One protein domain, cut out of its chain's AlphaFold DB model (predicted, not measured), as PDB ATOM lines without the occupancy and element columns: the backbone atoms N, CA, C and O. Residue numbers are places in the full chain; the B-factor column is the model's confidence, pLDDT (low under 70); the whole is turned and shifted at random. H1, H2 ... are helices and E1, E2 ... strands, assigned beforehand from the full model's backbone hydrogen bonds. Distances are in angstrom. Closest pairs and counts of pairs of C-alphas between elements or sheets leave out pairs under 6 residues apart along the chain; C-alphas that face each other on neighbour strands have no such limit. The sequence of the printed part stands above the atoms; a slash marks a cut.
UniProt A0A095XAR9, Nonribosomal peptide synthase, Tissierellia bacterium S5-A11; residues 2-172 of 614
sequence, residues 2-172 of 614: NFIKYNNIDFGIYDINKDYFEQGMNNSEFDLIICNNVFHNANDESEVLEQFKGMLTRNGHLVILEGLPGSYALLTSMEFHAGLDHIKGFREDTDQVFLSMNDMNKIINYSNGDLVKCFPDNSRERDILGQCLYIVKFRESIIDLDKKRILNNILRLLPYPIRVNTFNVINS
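Overview. This is residues 2 to 172 of the 614 residues of the protein "Nonribosomal peptide synthase" of Tissierellia bacterium S5-A11 (UniProt A0A095XAR9). A twisted sheet of four strands has two helices, H1 and H4, over one face, while H6 makes an arm off one end of this body and the tail after it folds back. H2 and H3 are near the other end of the body, and residues 4 to 10 stick out. The printed part has 171 residues, with six named helices and four named strands in the order E1 H1 E2 H2 H3 H4 E3 H5 E4 H6; the class is mixed, helices and strands. The sheet is mixed, in the order E1 E2 E4 E3. The whole is loose, with a radius of gyration of the C-alphas of 19.7 A, and only just elongated, spanning 68 by 34 by 33 A.

Along the chain. Residues 2 to 29 hold no named element. E1, residues 30 to 36, is 16.1 A long and begins at C-alpha 30, (237.633, 287.542, 243.545). H1, residues 45 to 55, is 15.6 A long. E2, residues 56 to 67, is 23.4 A long and bends by 121 degrees at residue 59. H2 is residues 72 to 79, H3 residues 90 to 94, and H4 residues 101 to 110, 14.2 A long. E3, residues 113 to 119, is 17.2 A long. H5 is residues 123 to 129. E4, residues 131 to 138, is 22.3 A long. H6, residues 147 to 157, is 15.5 A long and ends at C-alpha 157, (219.328, 262.724, 250.585).

Arrangement. E1 and E2 are parallel at 5 degrees, with N 35 and O 63 at 2.8 A. E2 and E4 are antiparallel at 163 degrees, with N 134 and O 64 at 2.7 A. E4 and E3 are antiparallel at 151 degrees, with N 114 and O 137 at 2.7 A. These N and O pairs are within hydrogen-bond range. H1 and H4 are on the same face, two layers, helices over a sheet, at heights of 9.5 A and 8.7 A. H4 runs along the strands, at 15 degrees to E4 on the local plane. H1 and H4 touch, the C-alphas of Ser 46 and Ile 107 being 6.4 A apart, at a steep tilt of 56 degrees, the same way. E1, H1 and E2 form a strand-helix-strand unit, two parallel strands with a helix between, its crossover right-handed. H3 is close to but not clearly touching H4, the C-alphas of Phe 90 and Asp 103 being 7.0 A apart. H5 only grazes the sheet with residues 125 to 129. H2 and H6 are not on the sheet and touch no helix. In the six helices every O i to N i+4 pair is within hydrogen-bond range.

Size, cuts and confidence. The C-alphas farthest apart, of Ala 73 and Pro 159, are 68.5 A apart. The printed part has no cut, and no link between named elements is long. Residues 156 to 161 stand free too. The mean pLDDT of the printed part is 78.4; 47 residues are under 70, among them 70 to 86 and 158 to 167.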
ATOM      1  N   ASN A   2     239.277 308.786 250.798       58.34
ATOM      2  CA  ASN A   2     239.152 309.328 249.426       58.34
ATOM      3  C   ASN A   2     238.194 308.564 248.483       58.34
ATOM      4  O   ASN A   2     237.715 309.148 247.513       58.34
ATOM      5  N   PHE A   3     237.874 307.300 248.784       63.03
ATOM      6  CA  PHE A   3     237.006 306.454 247.951       63.03
ATOM      7  C   PHE A   3     235.573 306.286 248.484       63.03
ATOM      8  O   PHE A   3     234.747 305.694 247.806       63.03
ATOM      9  N   ILE A   4     235.238 306.903 249.628       57.44
ATOM     10  CA  ILE A   4     233.907 306.842 250.279       57.44
ATOM     11  C   ILE A   4     232.750 307.297 249.365       57.44
ATOM     12  O   ILE A   4     231.591 307.005 249.631       57.44
ATOM     13  N   LYS A   5     233.046 308.048 248.301       62.72
ATOM     14  CA  LYS A   5     232.052 308.570 247.352       62.72
ATOM     15  C   LYS A   5     231.652 307.585 246.243       62.72
ATOM     16  O   LYS A   5     230.746 307.908 245.482       62.72
ATOM     17  N   TYR A   6     232.346 306.456 246.100       68.31
ATOM     18  CA  TYR A   6     232.076 305.471 245.053       68.31
ATOM     19  C   TYR A   6     231.297 304.295 245.647       68.31
ATOM     20  O   TYR A   6     231.840 303.516 246.419       68.31
ATOM     21  N   ASN A   7     230.019 304.170 245.278       57.78
ATOM     22  CA  ASN A   7     229.090 303.183 245.855       57.78
ATOM     23  C   ASN A   7     229.404 301.723 245.482       57.78
ATOM     24  O   ASN A   7     228.788 300.806 246.011       57.78
ATOM     25  N   ASN A   8     230.317 301.514 244.539       72.69
ATOM     26  CA  ASN A   8     230.738 300.218 244.019       72.69
ATOM     27  C   ASN A   8     232.170 299.849 244.446       72.69
ATOM     28  O   ASN A   8     232.764 298.957 243.846       72.69
ATOM     29  N   ILE A   9     232.749 300.566 245.416       73.12
ATOM     30  CA  ILE A   9     234.114 300.335 245.898       73.12
ATOM     31  C   ILE A   9     234.094 300.191 247.419       73.12
ATOM     32  O   ILE A   9     233.941 301.173 248.145       73.12
ATOM     33  N   ASP A  10     234.324 298.968 247.892       73.50
ATOM     34  CA  ASP A  10     234.624 298.701 249.294       73.50
ATOM     35  C   ASP A  10     236.106 298.977 249.578       73.50
ATOM     36  O   ASP A  10     236.987 298.598 248.805       73.50
ATOM     37  N   PHE A  11     236.400 299.652 250.693       78.81
ATOM     38  CA  PHE A  11     237.773 299.887 251.143       78.81
ATOM     39  C   PHE A  11     237.956 299.399 252.581       78.81
ATOM     40  O   PHE A  11     237.096 299.586 253.438       78.81
ATOM     41  N   GLY A  12     239.109 298.801 252.855       80.50
ATOM     42  CA  GLY A  12     239.468 298.265 254.162       80.50
ATOM     43  C   GLY A  12     240.972 298.048 254.262       80.50
ATOM     44  O   GLY A  12     241.700 298.247 253.291       80.50
ATOM     45  N   ILE A  13     241.436 297.671 255.451       83.44
ATOM     46  CA  ILE A  13     242.810 297.210 255.653       83.44
ATOM     47  C   ILE A  13     242.780 295.689 255.547       83.44
ATOM     48  O   ILE A  13     242.012 295.048 256.262       83.44
ATOM     49  N   TYR A  14     243.605 295.143 254.661       87.75
ATOM     50  CA  TYR A  14     243.845 293.711 254.537       87.75
ATOM     51  C   TYR A  14     245.310 293.438 254.861       87.75
ATOM     52  O   TYR A  14     246.203 294.075 254.298       87.75
ATOM     53  N   ASP A  15     245.541 292.526 255.794       90.62
ATOM     54  CA  ASP A  15     246.861 292.101 256.233       90.62
ATOM     55  C   ASP A  15     247.210 290.796 255.513       90.62
ATOM     56  O   ASP A  15     246.618 289.752 255.788       90.62
ATOM     57  N   ILE A  16     248.146 290.855 254.560       91.00
ATOM     58  CA  ILE A  16     248.503 289.696 253.726       91.00
ATOM     59  C   ILE A  16     249.115 288.553 254.541       91.00
ATOM     60  O   ILE A  16     249.063 287.413 254.100       91.00
ATOM     61  N   ASN A  17     249.648 288.853 255.729       90.25
ATOM     62  CA  ASN A  17     250.311 287.895 256.614       90.25
ATOM     63  C   ASN A  17     249.350 287.231 257.609       90.25
ATOM     64  O   ASN A  17     249.785 286.494 258.494       90.25
ATOM     65  N   LYS A  18     248.049 287.520 257.511       89.50
ATOM     66  CA  LYS A  18     247.001 286.871 258.301       89.50
ATOM     67  C   LYS A  18     246.091 286.065 257.398       89.50
ATOM     68  O   LYS A  18     245.868 286.412 256.241       89.50
ATOM     69  N   ASP A  19     245.506 285.024 257.970       86.50
ATOM     70  CA  ASP A  19     244.558 284.173 257.267       86.50
ATOM     71  C   ASP A  19     243.358 284.986 256.737       86.50
ATOM     72  O   ASP A  19     242.777 285.817 257.450       86.50
ATOM     73  N   TYR A  20     242.996 284.787 255.465       86.50
ATOM     74  CA  TYR A  20     241.933 285.578 254.836       86.50
ATOM     75  C   TYR A  20     240.547 285.272 255.417       86.50
ATOM     76  O   TYR A  20     239.690 286.165 255.453       86.50
ATOM     77  N   PHE A  21     240.307 284.053 255.920       79.06
ATOM     78  CA  PHE A  21     239.034 283.707 256.553       79.06
ATOM     79  C   PHE A  21     238.855 284.444 257.880       79.06
ATOM     80  O   PHE A  21     237.747 284.913 258.164       79.06
ATOM     81  N   GLU A  22     239.915 284.591 258.682       81.62
ATOM     82  CA  GLU A  22     239.875 285.352 259.944       81.62
ATOM     83  C   GLU A  22     239.579 286.846 259.726       81.62
ATOM     84  O   GLU A  22     238.991 287.514 260.590       81.62
ATOM     85  N   GLN A  23     239.939 287.347 258.543       84.81
ATOM     86  CA  GLN A  23     239.706 288.716 258.082       84.81
ATOM     87  C   GLN A  23     238.345 288.904 257.387       84.81
ATOM     88  O   GLN A  23     237.993 290.022 257.011       84.81
ATOM     89  N   GLY A  24     237.538 287.842 257.268       78.81
ATOM     90  CA  GLY A  24     236.165 287.895 256.758       78.81
ATOM     91  C   GLY A  24     236.005 287.672 255.250       78.81
ATOM     92  O   GLY A  24     234.879 287.806 254.755       78.81
ATOM     93  N   MET A  25     237.079 287.300 254.548       83.38
ATOM     94  CA  MET A  25     237.056 286.951 253.123       83.38
ATOM     95  C   MET A  25     236.608 285.497 252.918       83.38
ATOM     96  O   MET A  25     236.684 284.662 253.826       83.38
ATOM     97  N   ASN A  26     236.088 285.186 251.733       76.81
ATOM     98  CA  ASN A  26     235.649 283.850 251.345       76.81
ATOM     99  C   ASN A  26     236.560 283.242 250.278       76.81
ATOM    100  O   ASN A  26     237.260 283.938 249.547       76.81
ATOM    101  N   ASN A  27     236.457 281.920 250.139       80.62
ATOM    102  CA  ASN A  27     237.041 281.217 249.005       80.62
ATOM    103  C   ASN A  27     236.365 281.645 247.712       80.62
ATOM    104  O   ASN A  27     235.133 281.755 247.678       80.62
ATOM    105  N   SER A  28     237.167 281.783 246.660       81.81
ATOM    106  CA  SER A  28     236.687 282.036 245.300       81.81
ATOM    107  C   SER A  28     235.737 283.234 245.217       81.81
ATOM    108  O   SER A  28     234.671 283.166 244.613       81.81
ATOM    109  N   GLU A  29     236.120 284.326 245.877       82.75
ATOM    110  CA  GLU A  29     235.358 285.575 245.944       82.75
ATOM    111  C   GLU A  29     235.801 286.582 244.876       82.75
ATOM    112  O   GLU A  29     234.989 287.398 244.444       82.75
ATOM    113  N   PHE A  30     237.057 286.518 244.420       89.62
ATOM    114  CA  PHE A  30     237.633 287.542 243.545       89.62
ATOM    115  C   PHE A  30     238.047 286.993 242.178       89.62
ATOM    116  O   PHE A  30     238.778 286.010 242.076       89.62
ATOM    117  N   ASP A  31     237.648 287.692 241.114       91.25
ATOM    118  CA  ASP A  31     238.133 287.434 239.749       91.25
ATOM    119  C   ASP A  31     239.510 288.059 239.485       91.25
ATOM    120  O   ASP A  31     240.230 287.662 238.568       91.25
ATOM    121  N   LEU A  32     239.889 289.060 240.280       93.88
ATOM    122  CA  LEU A  32     241.142 289.781 240.128       93.88
ATOM    123  C   LEU A  32     241.652 290.243 241.491       93.88
ATOM    124  O   LEU A  32     240.963 290.978 242.198       93.88
ATOM    125  N   ILE A  33     242.882 289.863 241.824       94.94
ATOM    126  CA  ILE A  33     243.625 290.408 242.965       94.94
ATOM    127  C   ILE A  33     244.814 291.189 242.416       94.94
ATOM    128  O   ILE A  33     245.560 290.681 241.581       94.94
ATOM    129  N   ILE A  34     244.991 292.428 242.879       95.88
ATOM    130  CA  ILE A  34     246.093 293.299 242.462       95.88
ATOM    131  C   ILE A  34     246.964 293.622 243.674       95.88
ATOM    132  O   ILE A  34     246.564 294.366 244.570       95.88
ATOM    133  N   CYS A  35     248.184 293.104 243.668       93.69
ATOM    134  CA  CYS A  35     249.236 293.412 244.621       93.69
ATOM    135  C   CYS A  35     250.136 294.500 244.031       93.69
ATOM    136  O   CYS A  35     251.062 294.212 243.280       93.69
ATOM    137  N   ASN A  36     249.870 295.762 244.356       91.31
ATOM    138  CA  ASN A  36     250.719 296.873 243.930       91.31
ATOM    139  C   ASN A  36     251.815 297.150 244.966       91.31
ATOM    140  O   ASN A  36     251.535 297.845 245.938       91.31
ATOM    141  N   ASN A  37     253.032 296.639 244.750       86.50
ATOM    142  CA  ASN A  37     254.181 296.811 245.647       86.50
ATOM    143  C   ASN A  37     253.808 296.525 247.108       86.50
ATOM    144  O   ASN A  37     253.998 297.353 247.995       86.50
ATOM    145  N   VAL A  38     253.196 295.366 247.339       87.00
ATOM    146  CA  VAL A  38     252.814 294.907 248.683       87.00
ATOM    147  C   VAL A  38     253.294 293.493 248.972       87.00
ATOM    148  O   VAL A  38     253.378 293.130 250.139       87.00
ATOM    149  N   PHE A  39     253.618 292.701 247.946       88.31
ATOM    150  CA  PHE A  39     253.986 291.297 248.116       88.31
ATOM    151  C   PHE A  39     255.361 291.142 248.783       88.31
ATOM    152  O   PHE A  39     255.611 290.149 249.458       88.31
ATOM    153  N   HIS A  40     256.223 292.158 248.710       82.69
ATOM    154  CA  HIS A  40     257.448 292.228 249.509       82.69
ATOM    155  C   HIS A  40     257.238 292.288 251.024       82.69
ATOM    156  O   HIS A  40     258.189 292.028 251.748       82.69
ATOM    157  N   ASN A  41     256.031 292.597 251.507       84.00
ATOM    158  CA  ASN A  41     255.716 292.546 252.938       84.00
ATOM    159  C   ASN A  41     255.290 291.144 253.400       84.00
ATOM    160  O   ASN A  41     254.843 290.997 254.535       84.00
ATOM    161  N   ALA A  42     255.343 290.134 252.522       88.00
ATOM    162  CA  ALA A  42     255.026 288.762 252.882       88.00
ATOM    163  C   ALA A  42     256.092 288.208 253.837       88.00
ATOM    164  O   ALA A  42     257.273 288.178 253.492       88.00
ATOM    165  N   ASN A  43     255.666 287.737 255.008       87.62
ATOM    166  CA  ASN A  43     256.539 287.040 255.950       87.62
ATOM    167  C   ASN A  43     256.921 285.647 255.430       87.62
ATOM    168  O   ASN A  43     258.018 285.181 255.699       87.62
ATOM    169  N   ASP A  44     256.020 284.994 254.692       88.31
ATOM    170  CA  ASP A  44     256.248 283.737 253.975       88.31
ATOM    171  C   ASP A  44     255.567 283.842 252.604       88.31
ATOM    172  O   ASP A  44     254.342 283.966 252.505       88.31
ATOM    173  N   GLU A  45     256.348 283.834 251.523       89.50
ATOM    174  CA  GLU A  45     255.806 284.057 250.178       89.50
ATOM    175  C   GLU A  45     254.870 282.942 249.723       89.50
ATOM    176  O   GLU A  45     253.923 283.189 248.970       89.50
ATOM    177  N   SER A  46     255.146 281.715 250.159       88.06
ATOM    178  CA  SER A  46     254.383 280.540 249.748       88.06
ATOM    179  C   SER A  46     253.033 280.521 250.451       88.06
ATOM    180  O   SER A  46     252.013 280.269 249.808       88.06
ATOM    181  N   GLU A  47     253.010 280.843 251.747       89.25
ATOM    182  CA  GLU A  47     251.771 280.956 252.517       89.25
ATOM    183  C   GLU A  47     250.875 282.062 251.950       89.25
ATOM    184  O   GLU A  47     249.701 281.821 251.670       89.25
ATOM    185  N   VAL A  48     251.433 283.245 251.678       92.00
ATOM    186  CA  VAL A  48     250.675 284.368 251.106       92.00
ATOM    187  C   VAL A  48     250.121 284.038 249.714       92.00
ATOM    188  O   VAL A  48     248.966 284.363 249.421       92.00
ATOM    189  N   LEU A  49     250.885 283.358 248.848       91.06
ATOM    190  CA  LEU A  49     250.358 282.920 247.550       91.06
ATOM    191  C   LEU A  49     249.233 281.889 247.686       91.06
ATOM    192  O   LEU A  49     248.263 281.973 246.930       91.06
ATOM    193  N   GLU A  50     249.313 280.951 248.633       88.19
ATOM    194  CA  GLU A  50     248.214 280.010 248.889       88.19
ATOM    195  C   GLU A  50     246.964 280.728 249.430       88.19
ATOM    196  O   GLU A  50     245.845 280.393 249.031       88.19
ATOM    197  N   GLN A  51     247.130 281.772 250.251       90.00
ATOM    198  CA  GLN A  51     246.023 282.626 250.705       90.00
ATOM    199  C   GLN A  51     245.338 283.321 249.508       90.00
ATOM    200  O   GLN A  51     244.118 283.237 249.352       90.00
ATOM    201  N   PHE A  52     246.102 283.947 248.603       91.94
ATOM    202  CA  PHE A  52     245.541 284.574 247.395       91.94
ATOM    203  C   PHE A  52     244.872 283.571 246.460       91.94
ATOM    204  O   PHE A  52     243.782 283.829 245.950       91.94
ATOM    205  N   LYS A  53     245.492 282.410 246.264       88.88
ATOM    206  CA  LYS A  53     244.934 281.312 245.475       88.88
ATOM    207  C   LYS A  53     243.590 280.835 246.019       88.88
ATOM    208  O   LYS A  53     242.682 280.609 245.227       88.88
ATOM    209  N   GLY A  54     243.437 280.714 247.340       84.31
ATOM    210  CA  GLY A  54     242.165 280.337 247.966       84.31
ATOM    211  C   GLY A  54     241.045 281.352 247.718       84.31
ATOM    212  O   GLY A  54     239.893 280.971 247.505       84.31
ATOM    213  N   MET A  55     241.385 282.641 247.690       88.69
ATOM    214  CA  MET A  55     240.437 283.733 247.456       88.69
ATOM    215  C   MET A  55     240.032 283.919 245.984       88.69
ATOM    216  O   MET A  55     238.970 284.487 245.720       88.69
ATOM    217  N   LEU A  56     240.841 283.463 245.025       89.00
ATOM    218  CA  LEU A  56     240.565 283.620 243.592       89.00
ATOM    219  C   LEU A  56     239.516 282.627 243.074       89.00
ATOM    220  O   LEU A  56     239.449 281.468 243.496       89.00
ATOM    221  N   THR A  57     238.690 283.078 242.128       85.75
ATOM    222  CA  THR A  57     237.798 282.205 241.349       85.75
ATOM    223  C   THR A  57     238.604 281.297 240.416       85.75
ATOM    224  O   THR A  57     239.771 281.571 240.118       85.75
ATOM    225  N   ARG A  58     237.992 280.228 239.884       81.88
ATOM    226  CA  ARG A  58     238.655 279.295 238.947       81.88
ATOM    227  C   ARG A  58     239.362 279.988 237.768       81.88
ATOM    228  O   ARG A  58     240.386 279.505 237.287       81.88
ATOM    229  N   ASN A  59     238.806 281.092 237.273       85.25
ATOM    230  CA  ASN A  59     239.374 281.869 236.166       85.25
ATOM    231  C   ASN A  59     240.011 283.190 236.611       85.25
ATOM    232  O   ASN A  59     240.345 284.018 235.761       85.25
ATOM    233  N   GLY A  60     240.187 283.372 237.918       90.00
ATOM    234  CA  GLY A  60     240.729 284.585 238.494       90.00
ATOM    235  C   GLY A  60     242.213 284.780 238.188       90.00
ATOM    236  O   GLY A  60     242.955 283.822 237.953       90.00
ATOM    237  N   HIS A  61     242.642 286.040 238.186       94.00
ATOM    238  CA  HIS A  61     244.032 286.425 237.947       94.00
ATOM    239  C   HIS A  61     244.623 287.118 239.174       94.00
ATOM    240  O   HIS A  61     243.988 287.970 239.797       94.00
ATOM    241  N   LEU A  62     245.873 286.785 239.487       95.44
ATOM    242  CA  LEU A  62     246.692 287.509 240.449       95.44
ATOM    243  C   LEU A  62     247.676 288.392 239.686       95.44
ATOM    244  O   LEU A  62     248.455 287.901 238.869       95.44
ATOM    245  N   VAL A  63     247.650 289.692 239.954       96.88
ATOM    246  CA  VAL A  63     248.554 290.670 239.348       96.88
ATOM    247  C   VAL A  63     249.476 291.216 240.428       96.88
ATOM    248  O   VAL A  63     249.012 291.894 241.339       96.88
ATOM    249  N   ILE A  64     250.775 290.945 240.332       95.19
ATOM    250  CA  ILE A  64     251.782 291.390 241.304       95.19
ATOM    251  C   ILE A  64     252.711 292.384 240.623       95.19
ATOM    252  O   ILE A  64     253.413 292.026 239.686       95.19
ATOM    253  N   LEU A  65     252.735 293.628 241.086       92.19
ATOM    254  CA  LEU A  65     253.773 294.594 240.741       92.19
ATOM    255  C   LEU A  65     254.797 294.606 241.871       92.19
ATOM    256  O   LEU A  65     254.422 294.897 243.006       92.19
ATOM    257  N   GLU A  66     256.056 294.300 241.566       87.75
ATOM    258  CA  GLU A  66     257.094 294.175 242.591       87.75
ATOM    259  C   GLU A  66     258.443 294.750 242.151       87.75
ATOM    260  O   GLU A  66     258.788 294.741 240.963       87.75
ATOM    261  N   GLY A  67     259.201 295.239 243.135       83.12
ATOM    262  CA  GLY A  67     260.580 295.690 242.968       83.12
ATOM    263  C   GLY A  67     261.555 294.542 242.716       83.12
ATOM    264  O   GLY A  67     261.425 293.460 243.286       83.12
ATOM    265  N   LEU A  68     262.553 294.794 241.870       81.56
ATOM    266  CA  LEU A  68     263.635 293.859 241.567       81.56
ATOM    267  C   LEU A  68     264.915 294.209 242.353       81.56
ATOM    268  O   LEU A  68     265.135 295.378 242.698       81.56
ATOM    269  N   PRO A  69     265.801 293.223 242.598       76.88
ATOM    270  CA  PRO A  69     267.124 293.468 243.164       76.88
ATOM    271  C   PRO A  69     267.912 294.523 242.371       76.88
ATOM    272  O   PRO A  69     267.847 294.569 241.144       76.88
ATOM    273  N   GLY A  70     268.691 295.354 243.070       69.62
ATOM    274  CA  GLY A  70     269.565 296.367 242.456       69.62
ATOM    275  C   GLY A  70     269.041 297.809 242.501       69.62
ATOM    276  O   GLY A  70     269.794 298.736 242.201       69.62
ATOM    277  N   SER A  71     267.804 298.040 242.956       68.31
ATOM    278  CA  SER A  71     267.308 299.390 243.264       68.31
ATOM    279  C   SER A  71     267.780 299.849 244.654       68.31
ATOM    280  O   SER A  71     267.037 299.808 245.634       68.31
ATOM    281  N   TYR A  72     269.044 300.273 244.763       68.06
ATOM    282  CA  TYR A  72     269.676 300.625 246.048       68.06
ATOM    283  C   TYR A  72     268.960 301.747 246.814       68.06
ATOM    284  O   TYR A  72     268.905 301.721 248.040       68.06
ATOM    285  N   ALA A  73     268.367 302.715 246.108       67.38
ATOM    286  CA  ALA A  73     267.566 303.769 246.731       67.38
ATOM    287  C   ALA A  73     266.279 303.226 247.384       67.38
ATOM    288  O   ALA A  73     265.920 303.652 248.481       67.38
ATOM    289  N   LEU A  74     265.613 302.263 246.735       66.44
ATOM    290  CA  LEU A  74     264.409 301.613 247.259       66.44
ATOM    291  C   LEU A  74     264.757 300.686 248.436       66.44
ATOM    292  O   LEU A  74     264.096 300.746 249.468       66.44
ATOM    293  N   LEU A  75     265.847 299.915 248.309       66.00
ATOM    294  CA  LEU A  75     266.402 299.069 249.376       66.00
ATOM    295  C   LEU A  75     266.707 299.881 250.640       66.00
ATOM    296  O   LEU A  75     266.274 299.511 251.725       66.00
ATOM    297  N   THR A  76     267.375 301.029 250.482       66.56
ATOM    298  CA  THR A  76     267.741 301.902 251.608       66.56
ATOM    299  C   THR A  76     266.486 302.415 252.323       66.56
ATOM    300  O   THR A  76     266.417 302.396 253.546       66.56
ATOM    301  N   SER A  77     265.457 302.839 251.580       68.38
ATOM    302  CA  SER A  77     264.195 303.304 252.175       68.38
ATOM    303  C   SER A  77     263.432 302.202 252.915       68.38
ATOM    304  O   SER A  77     262.755 302.506 253.897       68.38
ATOM    305  N   MET A  78     263.495 300.959 252.436       64.69
ATOM    306  CA  MET A  78     262.819 299.824 253.067       64.69
ATOM    307  C   MET A  78     263.543 299.341 254.322       64.69
ATOM    308  O   MET A  78     262.882 299.034 255.303       64.69
ATOM    309  N   GLU A  79     264.876 299.359 254.340       61.97
ATOM    310  CA  GLU A  79     265.671 298.990 255.520       61.97
ATOM    311  C   GLU A  79     265.412 299.929 256.717       61.97
ATOM    312  O   GLU A  79     265.366 299.490 257.864       61.97
ATOM    313  N   PHE A  80     265.147 301.217 256.462       61.16
ATOM    314  CA  PHE A  80     264.750 302.176 257.505       61.16
ATOM    315  C   PHE A  80     263.275 302.067 257.935       61.16
ATOM    316  O   PHE A  80     262.910 302.554 259.009       61.16
ATOM    317  N   HIS A  81     262.420 301.434 257.129       57.38
ATOM    318  CA  HIS A  81     261.030 301.139 257.467       57.38
ATOM    319  C   HIS A  81     260.976 299.759 258.140       57.38
ATOM    320  O   HIS A  81     260.770 298.759 257.471       57.38
ATOM    321  N   ALA A  82     261.190 299.717 259.461       49.91
ATOM    322  CA  ALA A  82     261.250 298.533 260.338       49.91
ATOM    323  C   ALA A  82     260.108 297.494 260.151       49.91
ATOM    324  O   ALA A  82     259.197 297.425 260.972       49.91
ATOM    325  N   GLY A  83     260.116 296.729 259.056       53.66
ATOM    326  CA  GLY A  83     258.931 296.007 258.576       53.66
ATOM    327  C   GLY A  83     259.160 294.568 258.127       53.66
ATOM    328  O   GLY A  83     258.207 293.933 257.691       53.66
ATOM    329  N   LEU A  84     260.377 294.041 258.238       60.22
ATOM    330  CA  LEU A  84     260.697 292.663 257.862       60.22
ATOM    331  C   LEU A  84     261.142 291.856 259.086       60.22
ATOM    332  O   LEU A  84     262.230 291.287 259.128       60.22
ATOM    333  N   ASP A  85     260.290 291.832 260.109       58.78
ATOM    334  CA  ASP A  85     260.460 290.939 261.251       58.78
ATOM    335  C   ASP A  85     259.924 289.544 260.874       58.78
ATOM    336  O   ASP A  85     258.785 289.413 260.434       58.78
ATOM    337  N   HIS A  86     260.720 288.489 261.090       66.44
ATOM    338  CA  HIS A  86     260.321 287.082 260.888       66.44
ATOM    339  C   HIS A  86     260.097 286.620 259.430       66.44
ATOM    340  O   HIS A  86     259.167 285.851 259.176       66.44
ATOM    341  N   ILE A  87     260.970 287.021 258.496       72.56
ATOM    342  CA  ILE A  87     260.990 286.470 257.128       72.56
ATOM    343  C   ILE A  87     261.284 284.961 257.158       72.56
ATOM    344  O   ILE A  87     262.213 284.516 257.834       72.56
ATOM    345  N   LYS A  88     260.506 284.198 256.396       76.00
ATOM    346  CA  LYS A  88     260.642 282.765 256.121       76.00
ATOM    347  C   LYS A  88     260.506 282.521 254.621       76.00
ATOM    348  O   LYS A  88     260.079 283.401 253.878       76.00
ATOM    349  N   GLY A  89     260.820 281.309 254.177       79.06
ATOM    350  CA  GLY A  89     260.606 280.912 252.787       79.06
ATOM    351  C   GLY A  89     261.765 281.325 251.881       79.06
ATOM    352  O   GLY A  89     262.932 281.206 252.248       79.06
ATOM    353  N   PHE A  90     261.472 281.791 250.670       78.81
ATOM    354  CA  PHE A  90     262.504 281.943 249.636       78.81
ATOM    355  C   PHE A  90     263.484 283.087 249.922       78.81
ATOM    356  O   PHE A  90     264.644 283.029 249.503       78.81
ATOM    357  N   ARG A  91     263.045 284.127 250.637       79.56
ATOM    358  CA  ARG A  91     263.927 285.220 251.071       79.56
ATOM    359  C   ARG A  91     264.863 284.820 252.209       79.56
ATOM    360  O   ARG A  91     265.980 285.324 252.247       79.56
ATOM    361  N   GLU A  92     264.456 283.886 253.073       79.75
ATOM    362  CA  GLU A  92     265.335 283.314 254.109       79.75
ATOM    363  C   GLU A  92     266.500 282.543 253.465       79.75
ATOM    364  O   GLU A  92     267.649 282.697 253.870       79.75
ATOM    365  N   ASP A  93     266.222 281.795 252.393       74.19
ATOM    366  CA  ASP A  93     267.232 281.007 251.672       74.19
ATOM    367  C   ASP A  93     268.232 281.857 250.866       74.19
ATOM    368  O   ASP A  93     269.335 281.400 250.552       74.19
ATOM    369  N   THR A  94     267.837 283.068 250.462       71.12
ATOM    370  CA  THR A  94     268.604 283.911 249.525       71.12
ATOM    371  C   THR A  94     269.235 285.143 250.166       71.12
ATOM    372  O   THR A  94     270.088 285.760 249.526       71.12
ATOM    373  N   ASP A  95     268.860 285.476 251.405       70.50
ATOM    374  CA  ASP A  95     269.291 286.677 252.137       70.50
ATOM    375  C   ASP A  95     269.059 287.971 251.323       70.50
ATOM    376  O   ASP A  95     269.901 288.869 251.250       70.50
ATOM    377  N   GLN A  96     267.914 288.044 250.625       70.94
ATOM    378  CA  GLN A  96     267.518 289.191 249.799       70.94
ATOM    379  C   GLN A  96     266.158 289.759 250.211       70.94
ATOM    380  O   GLN A  96     265.201 289.032 250.454       70.94
ATOM    381  N   VAL A  97     266.046 291.093 250.200       71.75
ATOM    382  CA  VAL A  97     264.778 291.808 250.446       71.75
ATOM    383  C   VAL A  97     263.859 291.767 249.218       71.75
ATOM    384  O   VAL A  97     262.653 291.546 249.333       71.75
ATOM    385  N   PHE A  98     264.416 291.950 248.019       78.94
ATOM    386  CA  PHE A  98     263.670 291.848 246.763       78.94
ATOM    387  C   PHE A  98     263.895 290.490 246.116       78.94
ATOM    388  O   PHE A  98     265.009 289.983 246.101       78.94
ATOM    389  N   LEU A  99     262.834 289.929 245.544       82.69
ATOM    390  CA  LEU A  99     262.895 288.652 244.845       82.69
ATOM    391  C   LEU A  99     263.404 288.874 243.428       82.69
ATOM    392  O   LEU A  99     262.896 289.734 242.702       82.69
ATOM    393  N   SER A 100     264.370 288.067 242.997       84.69
ATOM    394  CA  SER A 100     264.720 288.043 241.582       84.69
ATOM    395  C   SER A 100     263.581 287.431 240.758       84.69
ATOM    396  O   SER A 100     262.720 286.708 241.262       84.69
ATOM    397  N   MET A 101     263.619 287.641 239.440       85.06
ATOM    398  CA  MET A 101     262.708 286.964 238.509       85.06
ATOM    399  C   MET A 101     262.748 285.435 238.670       85.06
ATOM    400  O   MET A 101     261.729 284.761 238.528       85.06
ATOM    401  N   ASN A 102     263.931 284.881 238.952       86.38
ATOM    402  CA  ASN A 102     264.097 283.446 239.130       86.38
ATOM    403  C   ASN A 102     263.415 282.964 240.415       86.38
ATOM    404  O   ASN A 102     262.777 281.914 240.406       86.38
ATOM    405  N   ASP A 103     263.506 283.745 241.489       87.56
ATOM    406  CA  ASP A 103     262.873 283.411 242.765       87.56
ATOM    407  C   ASP A 103     261.354 283.497 242.636       87.56
ATOM    408  O   ASP A 103     260.669 282.531 242.954       87.56
ATOM    409  N   MET A 104     260.827 284.566 242.024       89.31
ATOM    410  CA  MET A 104     259.389 284.695 241.764       89.31
ATOM    411  C   MET A 104     258.844 283.520 240.936       89.31
ATOM    412  O   MET A 104     257.805 282.954 241.270       89.31
ATOM    413  N   ASN A 105     259.568 283.094 239.895       89.00
ATOM    414  CA  ASN A 105     259.186 281.926 239.098       89.00
ATOM    415  C   ASN A 105     259.172 280.632 239.923       89.00
ATOM    416  O   ASN A 105     258.278 279.804 239.744       89.00
ATOM    417  N   LYS A 106     260.146 280.431 240.819       89.44
ATOM    418  CA  LYS A 106     260.171 279.255 241.702       89.44
ATOM    419  C   LYS A 106     259.003 279.266 242.682       89.44
ATOM    420  O   LYS A 106     258.355 278.234 242.819       89.44
ATOM    421  N   ILE A 107     258.713 280.412 243.297       89.44
ATOM    422  CA  ILE A 107     257.604 280.575 244.245       89.44
ATOM    423  C   ILE A 107     256.270 280.279 243.540       89.44
ATOM    424  O   ILE A 107     255.494 279.452 244.013       89.44
ATOM    425  N   ILE A 108     256.031 280.870 242.361       90.44
ATOM    426  CA  ILE A 108     254.815 280.619 241.563       90.44
ATOM    427  C   ILE A 108     254.662 279.126 241.255       90.44
ATOM    428  O   ILE A 108     253.590 278.557 241.465       90.44
ATOM    429  N   ASN A 109     255.737 278.478 240.797       88.62
ATOM    430  CA  ASN A 109     255.715 277.052 240.480       88.62
ATOM    431  C   ASN A 109     255.457 276.186 241.724       88.62
ATOM    432  O   ASN A 109     254.715 275.209 241.634       88.62
ATOM    433  N   TYR A 110     256.036 276.545 242.875       87.00
ATOM    434  CA  TYR A 110     255.835 275.841 244.144       87.00
ATOM    435  C   TYR A 110     254.363 275.870 244.590       87.00
ATOM    436  O   TYR A 110     253.827 274.846 245.011       87.00
ATOM    437  N   SER A 111     253.668 276.992 244.382       85.94
ATOM    438  CA  SER A 111     252.232 277.147 244.674       85.94
ATOM    439  C   SER A 111     251.294 276.586 243.587       85.94
ATOM    440  O   SER A 111     250.076 276.791 243.637       85.94
ATOM    441  N   ASN A 112     251.823 275.855 242.593       87.62
ATOM    442  CA  ASN A 112     251.085 275.374 241.413       87.62
ATOM    443  C   ASN A 112     250.408 276.501 240.602       87.62
ATOM    444  O   ASN A 112     249.310 276.323 240.058       87.62
ATOM    445  N   GLY A 113     251.047 277.667 240.545       88.00
ATOM    446  CA  GLY A 113     250.676 278.759 239.656       88.00
ATOM    447  C   GLY A 113     251.327 278.629 238.279       88.00
ATOM    448  O   GLY A 113     252.426 278.100 238.137       88.00
ATOM    449  N   ASP A 114     250.648 279.153 237.269       89.94
ATOM    450  CA  ASP A 114     251.134 279.330 235.909       89.94
ATOM    451  C   ASP A 114     251.333 280.839 235.661       89.94
ATOM    452  O   ASP A 114     250.398 281.644 235.750       89.94
ATOM    453  N   LEU A 115     252.570 281.246 235.358       91.31
ATOM    454  CA  LEU A 115     252.879 282.624 234.971       91.31
ATOM    455  C   LEU A 115     252.341 282.885 233.556       91.31
ATOM    456  O   LEU A 115     252.892 282.396 232.571       91.31
ATOM    457  N   VAL A 116     251.282 283.684 233.457       91.00
ATOM    458  CA  VAL A 116     250.639 284.055 232.187       91.00
ATOM    459  C   VAL A 116     251.507 285.053 231.422       91.00
ATOM    460  O   VAL A 116     251.685 284.928 230.210       91.00
ATOM    461  N   LYS A 117     252.039 286.068 232.119       92.19
ATOM    462  CA  LYS A 117     252.842 287.140 231.511       92.19
ATOM    463  C   LYS A 117     253.678 287.892 232.560       92.19
ATOM    464  O   LYS A 117     253.214 288.039 233.686       92.19
ATOM    465  N   CYS A 118     254.866 288.402 232.198       90.88
ATOM    466  CA  CYS A 118     255.580 289.437 232.975       90.88
ATOM    467  C   CYS A 118     255.841 290.656 232.091       90.88
ATOM    468  O   CYS A 118     256.092 290.500 230.898       90.88
ATOM    469  N   PHE A 119     255.829 291.851 232.670       91.25
ATOM    470  CA  PHE A 119     256.187 293.083 231.972       91.25
ATOM    471  C   PHE A 119     257.184 293.917 232.781       91.25
ATOM    472  O   PHE A 119     256.940 294.125 233.968       91.25
ATOM    473  N   PRO A 120     258.227 294.492 232.153       88.44
ATOM    474  CA  PRO A 120     258.622 294.314 230.748       88.44
ATOM    475  C   PRO A 120     259.132 292.904 230.405       88.44
ATOM    476  O   PRO A 120     259.783 292.253 231.218       88.44
ATOM    477  N   ASP A 121     258.910 292.445 229.169       81.50
ATOM    478  CA  ASP A 121     259.469 291.173 228.670       81.50
ATOM    479  C   ASP A 121     260.992 291.265 228.413       81.50
ATOM    480  O   ASP A 121     261.704 290.258 228.477       81.50
ATOM    481  N   ASN A 122     261.519 292.471 228.174       83.69
ATOM    482  CA  ASN A 122     262.937 292.724 227.919       83.69
ATOM    483  C   ASN A 122     263.736 292.840 229.231       83.69
ATOM    484  O   ASN A 122     263.399 293.642 230.101       83.69
ATOM    485  N   SER A 123     264.829 292.078 229.362       79.06
ATOM    486  CA  SER A 123     265.679 292.097 230.562       79.06
ATOM    487  C   SER A 123     266.320 293.453 230.827       79.06
ATOM    488  O   SER A 123     266.296 293.918 231.957       79.06
ATOM    489  N   ARG A 124     266.813 294.135 229.789       82.00
ATOM    490  CA  ARG A 124     267.466 295.439 229.938       82.00
ATOM    491  C   ARG A 124     266.491 296.513 230.415       82.00
ATOM    492  O   ARG A 124     266.869 297.373 231.199       82.00
ATOM    493  N   GLU A 125     265.250 296.481 229.936       83.44
ATOM    494  CA  GLU A 125     264.209 297.424 230.365       83.44
ATOM    495  C   GLU A 125     263.778 297.161 231.808       83.44
ATOM    496  O   GLU A 125     263.626 298.110 232.574       83.44
ATOM    497  N   ARG A 126     263.649 295.884 232.195       83.31
ATOM    498  CA  ARG A 126     263.401 295.493 233.589       83.31
ATOM    499  C   ARG A 126     264.492 295.997 234.523       83.31
ATOM    500  O   ARG A 126     264.165 296.580 235.550       83.31
ATOM    501  N   ASP A 127     265.758 295.817 234.154       78.38
ATOM    502  CA  ASP A 127     266.893 296.245 234.977       78.38
ATOM    503  C   ASP A 127     266.920 297.774 235.151       78.38
ATOM    504  O   ASP A 127     267.232 298.271 236.230       78.38
ATOM    505  N   ILE A 128     266.552 298.531 234.109       81.44
ATOM    506  CA  ILE A 128     266.464 300.002 234.162       81.44
ATOM    507  C   ILE A 128     265.300 300.465 235.046       81.44
ATOM    508  O   ILE A 128     265.455 301.416 235.810       81.44
ATOM    509  N   LEU A 129     264.130 299.833 234.922       82.50
ATOM    510  CA  LEU A 129     262.935 300.205 235.686       82.50
ATOM    511  C   LEU A 129     262.993 299.726 237.140       82.50
ATOM    512  O   LEU A 129     262.358 300.328 238.004       82.50
ATOM    513  N   GLY A 130     263.728 298.646 237.411       83.38
ATOM    514  CA  GLY A 130     263.844 298.046 238.737       83.38
ATOM    515  C   GLY A 130     262.536 297.447 239.267       83.38
ATOM    516  O   GLY A 130     262.411 297.286 240.479       83.38
ATOM    517  N   GLN A 131     261.559 297.146 238.400       86.06
ATOM    518  CA  GLN A 131     260.255 296.556 238.748       86.06
ATOM    519  C   GLN A 131     259.759 295.600 237.642       86.06
ATOM    520  O   GLN A 131     260.040 295.832 236.463       86.06
ATOM    521  N   CYS A 132     258.996 294.555 237.996       89.12
ATOM    522  CA  CYS A 132     258.202 293.757 237.036       89.12
ATOM    523  C   CYS A 132     256.750 293.625 237.509       89.12
ATOM    524  O   CYS A 132     256.465 293.533 238.704       89.12
ATOM    525  N   LEU A 133     255.839 293.586 236.541       92.88
ATOM    526  CA  LEU A 133     254.443 293.208 236.717       92.88
ATOM    527  C   LEU A 133     254.273 291.744 236.312       92.88
ATOM    528  O   LEU A 133     254.436 291.424 235.139       92.88
ATOM    529  N   TYR A 134     253.894 290.882 237.244       94.19
ATOM    530  CA  TYR A 134     253.601 289.467 237.044       94.19
ATOM    531  C   TYR A 134     252.090 289.252 236.970       94.19
ATOM    532  O   TYR A 134     251.354 289.736 237.825       94.19
ATOM    533  N   ILE A 135     251.627 288.490 235.982       95.00
ATOM    534  CA  ILE A 135     250.244 288.016 235.887       95.00
ATOM    535  C   ILE A 135     250.270 286.506 236.060       95.00
ATOM    536  O   ILE A 135     250.824 285.790 235.223       95.00
ATOM    537  N   VAL A 136     249.675 286.027 237.143       93.94
ATOM    538  CA  VAL A 136     249.684 284.623 237.549       93.94
ATOM    539  C   VAL A 136     248.257 284.094 237.545       93.94
ATOM    540  O   VAL A 136     247.331 284.766 238.008       93.94
ATOM    541  N   LYS A 137     248.081 282.879 237.033       91.81
ATOM    542  CA  LYS A 137     246.840 282.112 237.136       91.81
ATOM    543  C   LYS A 137     247.143 280.815 237.871       91.81
ATOM    544  O   LYS A 137     248.165 280.199 237.612       91.81
ATOM    545  N   PHE A 138     246.281 280.374 238.774       87.50
ATOM    546  CA  PHE A 138     246.457 279.074 239.423       87.50
ATOM    547  C   PHE A 138     245.766 277.976 238.603       87.50
ATOM    548  O   PHE A 138     244.721 278.220 237.995       87.50
ATOM    549  N   ARG A 139     246.371 276.782 238.537       67.50
ATOM    550  CA  ARG A 139     245.861 275.647 237.742       67.50
ATOM    551  C   ARG A 139     244.419 275.278 238.107       67.50
ATOM    552  O   ARG A 139     243.977 275.498 239.232       67.50
ATOM    553  N   GLU A 140     243.718 274.611 237.180       64.12
ATOM    554  CA  GLU A 140     242.306 274.175 237.286       64.12
ATOM    555  C   GLU A 140     241.978 273.204 238.444       64.12
ATOM    556  O   GLU A 140     240.881 272.655 238.506       64.12
ATOM    557  N   SER A 141     242.901 272.965 239.379       55.31
ATOM    558  CA  SER A 141     242.702 272.088 240.536       55.31
ATOM    559  C   SER A 141     241.729 272.645 241.584       55.31
ATOM    560  O   SER A 141     241.492 271.988 242.596       55.31
ATOM    561  N   ILE A 142     241.174 273.844 241.373       58.88
ATOM    562  CA  ILE A 142     240.169 274.451 242.250       58.88
ATOM    563  C   ILE A 142     238.777 274.077 241.733       58.88
ATOM    564  O   ILE A 142     238.395 274.402 240.608       58.88
ATOM    565  N   ILE A 143     238.013 273.377 242.572       61.16
ATOM    566  CA  ILE A 143     236.609 273.065 242.313       61.16
ATOM    567  C   ILE A 143     235.773 274.200 242.902       61.16
ATOM    568  O   ILE A 143     235.792 274.402 244.117       61.16
ATOM    569  N   ASP A 144     235.008 274.896 242.062       64.12
ATOM    570  CA  ASP A 144     234.049 275.885 242.549       64.12
ATOM    571  C   ASP A 144     233.010 275.207 243.453       64.12
ATOM    572  O   ASP A 144     232.349 274.222 243.089       64.12
ATOM    573  N   LEU A 145     232.854 275.752 244.658       65.94
ATOM    574  CA  LEU A 145     231.820 275.331 245.592       65.94
ATOM    575  C   LEU A 145     230.473 275.917 245.162       65.94
ATOM    576  O   LEU A 145     230.068 276.993 245.606       65.94
ATOM    577  N   ASP A 146     229.740 275.173 244.336       70.50
ATOM    578  CA  ASP A 146     228.344 275.487 244.039       70.50
ATOM    579  C   ASP A 146     227.462 275.177 245.259       70.50
ATOM    580  O   ASP A 146     226.964 274.061 245.452       70.50
ATOM    581  N   LYS A 147     227.277 276.200 246.099       67.88
ATOM    582  CA  LYS A 147     226.452 276.130 247.311       67.88
ATOM    583  C   LYS A 147     225.028 275.666 247.006       67.88
ATOM    584  O   LYS A 147     224.486 274.884 247.782       67.88
ATOM    585  N   LYS A 148     224.436 276.110 245.887       63.75
ATOM    586  CA  LYS A 148     223.065 275.737 245.504       63.75
ATOM    587  C   LYS A 148     222.998 274.255 245.162       63.75
ATOM    588  O   LYS A 148     222.160 273.543 245.706       63.75
ATOM    589  N   ARG A 149     223.926 273.761 244.340       70.88
ATOM    590  CA  ARG A 149     223.998 272.336 243.986       70.88
ATOM    591  C   ARG A 149     224.237 271.445 245.203       70.88
ATOM    592  O   ARG A 149     223.611 270.394 245.314       70.88
ATOM    593  N   ILE A 150     225.117 271.852 246.120       75.75
ATOM    594  CA  ILE A 150     225.387 271.099 247.355       75.75
ATOM    595  C   ILE A 150     224.137 271.048 248.237       75.75
ATOM    596  O   ILE A 150     223.759 269.964 248.677       75.75
ATOM    597  N   LEU A 151     223.469 272.185 248.459       68.94
ATOM    598  CA  LEU A 151     222.221 272.240 249.226       68.94
ATOM    599  C   LEU A 151     221.134 271.364 248.598       68.94
ATOM    600  O   LEU A 151     220.538 270.553 249.300       68.94
ATOM    601  N   ASN A 152     220.944 271.447 247.281       65.88
ATOM    602  CA  ASN A 152     219.965 270.629 246.562       65.88
ATOM    603  C   ASN A 152     220.254 269.128 246.704       65.88
ATOM    604  O   ASN A 152     219.340 268.341 246.938       65.88
ATOM    605  N   ASN A 153     221.521 268.717 246.621       75.38
ATOM    606  CA  ASN A 153     221.907 267.320 246.818       75.38
ATOM    607  C   ASN A 153     221.696 266.849 248.263       75.38
ATOM    608  O   ASN A 153     221.250 265.726 248.468       75.38
ATOM    609  N   ILE A 154     221.988 267.691 249.259       70.38
ATOM    610  CA  ILE A 154     221.723 267.372 250.671       70.38
ATOM    611  C   ILE A 154     220.219 267.201 250.896       70.38
ATOM    612  O   ILE A 154     219.812 266.216 251.503       70.38
ATOM    613  N   LEU A 155     219.395 268.110 250.369       64.88
ATOM    614  CA  LEU A 155     217.937 268.035 250.487       64.88
ATOM    615  C   LEU A 155     217.369 266.761 249.843       64.88
ATOM    616  O   LEU A 155     216.487 266.144 250.425       64.88
ATOM    617  N   ARG A 156     217.927 266.311 248.710       64.69
ATOM    618  CA  ARG A 156     217.558 265.038 248.054       64.69
ATOM    619  C   ARG A 156     217.890 263.786 248.874       64.69
ATOM    620  O   ARG A 156     217.281 262.746 248.657       64.69
ATOM    621  N   LEU A 157     218.879 263.857 249.766       71.88
ATOM    622  CA  LEU A 157     219.328 262.724 250.585       71.88
ATOM    623  C   LEU A 157     218.616 262.642 251.942       71.88
ATOM    624  O   LEU A 157     218.767 261.644 252.650       71.88
ATOM    625  N   LEU A 158     217.881 263.685 252.333       67.19
ATOM    626  CA  LEU A 158     217.211 263.746 253.625       67.19
ATOM    627  C   LEU A 158     215.767 263.227 253.511       67.19
ATOM    628  O   LEU A 158     215.033 263.656 252.629       67.19
ATOM    629  N   PRO A 159     215.326 262.338 254.421       49.91
ATOM    630  CA  PRO A 159     214.008 261.701 254.346       49.91
ATOM    631  C   PRO A 159     212.822 262.637 254.651       49.91
ATOM    632  O   PRO A 159     211.681 262.228 254.479       49.91
ATOM    633  N   TYR A 160     213.075 263.871 255.110       45.19
ATOM    634  CA  TYR A 160     212.068 264.896 255.417       45.19
ATOM    635  C   TYR A 160     212.626 266.302 255.123       45.19
ATOM    636  O   TYR A 160     213.845 266.490 255.220       45.19
ATOM    637  N   PRO A 161     211.776 267.307 254.823       52.19
ATOM    638  CA  PRO A 161     212.209 268.671 254.518       52.19
ATOM    639  C   PRO A 161     212.730 269.385 255.776       52.19
ATOM    640  O   PRO A 161     212.031 270.142 256.446       52.19
ATOM    641  N   ILE A 162     213.993 269.134 256.122       55.66
ATOM    642  CA  ILE A 162     214.718 269.895 257.143       55.66
ATOM    643  C   ILE A 162     215.100 271.245 256.537       55.66
ATOM    644  O   ILE A 162     215.855 271.316 255.566       55.66
ATOM    645  N   ARG A 163     214.620 272.333 257.143       55.38
ATOM    646  CA  ARG A 163     214.980 273.692 256.733       55.38
ATOM    647  C   ARG A 163     216.417 274.009 257.159       55.38
ATOM    648  O   ARG A 163     216.716 274.132 258.347       55.38
ATOM    649  N   VAL A 164     217.314 274.161 256.185       57.12
ATOM    650  CA  VAL A 164     218.687 274.637 256.409       57.12
ATOM    651  C   VAL A 164     218.699 276.162 256.302       57.12
ATOM    652  O   VAL A 164     218.753 276.712 255.209       57.12
ATOM    653  N   ASN A 165     218.649 276.858 257.442       52.34
ATOM    654  CA  ASN A 165     218.591 278.329 257.470       52.34
ATOM    655  C   ASN A 165     219.909 279.004 257.059       52.34
ATOM    656  O   ASN A 165     219.898 280.142 256.603       52.34
ATOM    657  N   THR A 166     221.054 278.341 257.257       60.72
ATOM    658  CA  THR A 166     222.371 278.906 256.927       60.72
ATOM    659  C   THR A 166     223.321 277.829 256.410       60.72
ATOM    660  O   THR A 166     223.377 276.725 256.949       60.72
ATOM    661  N   PHE A 167     224.095 278.169 255.377       68.19
ATOM    662  CA  PHE A 167     225.162 277.334 254.828       68.19
ATOM    663  C   PHE A 167     226.488 278.088 254.935       68.19
ATOM    664  O   PHE A 167     226.662 279.135 254.308       68.19
ATOM    665  N   ASN A 168     227.422 277.563 255.728       72.62
ATOM    666  CA  ASN A 168     228.700 278.214 256.005       72.62
ATOM    667  C   ASN A 168     229.866 277.316 255.590       72.62
ATOM    668  O   ASN A 168     229.923 276.151 255.976       72.62
ATOM    669  N   VAL A 169     230.806 277.881 254.829       72.75
ATOM    670  CA  VAL A 169     232.063 277.221 254.452       72.75
ATOM    671  C   VAL A 169     233.142 277.631 255.451       72.75
ATOM    672  O   VAL A 169     233.338 278.825 255.707       72.75
ATOM    673  N   ILE A 170     233.826 276.641 256.016       73.12
ATOM    674  CA  ILE A 170     234.914 276.811 256.986       73.12
ATOM    675  C   ILE A 170     236.202 276.207 256.424       73.12
ATOM    676  O   ILE A 170     236.138 275.227 255.685       73.12
ATOM    677  N   ASN A 171     237.351 276.779 256.790       66.31
ATOM    678  CA  ASN A 171     238.661 276.302 256.332       66.31
ATOM    679  C   ASN A 171     239.023 274.940 256.956       66.31
ATOM    680  O   ASN A 171     239.582 274.058 256.313       66.31
ATOM    681  N   SER A 172     238.649 274.738 258.221       76.00
ATOM    682  CA  SER A 172     238.825 273.467 258.921       76.00
ATOM    683  C   SER A 172     237.750 273.267 259.989       76.00
ATOM    684  O   SER A 172     237.197 274.227 260.531       76.00
TER     685      SER A 172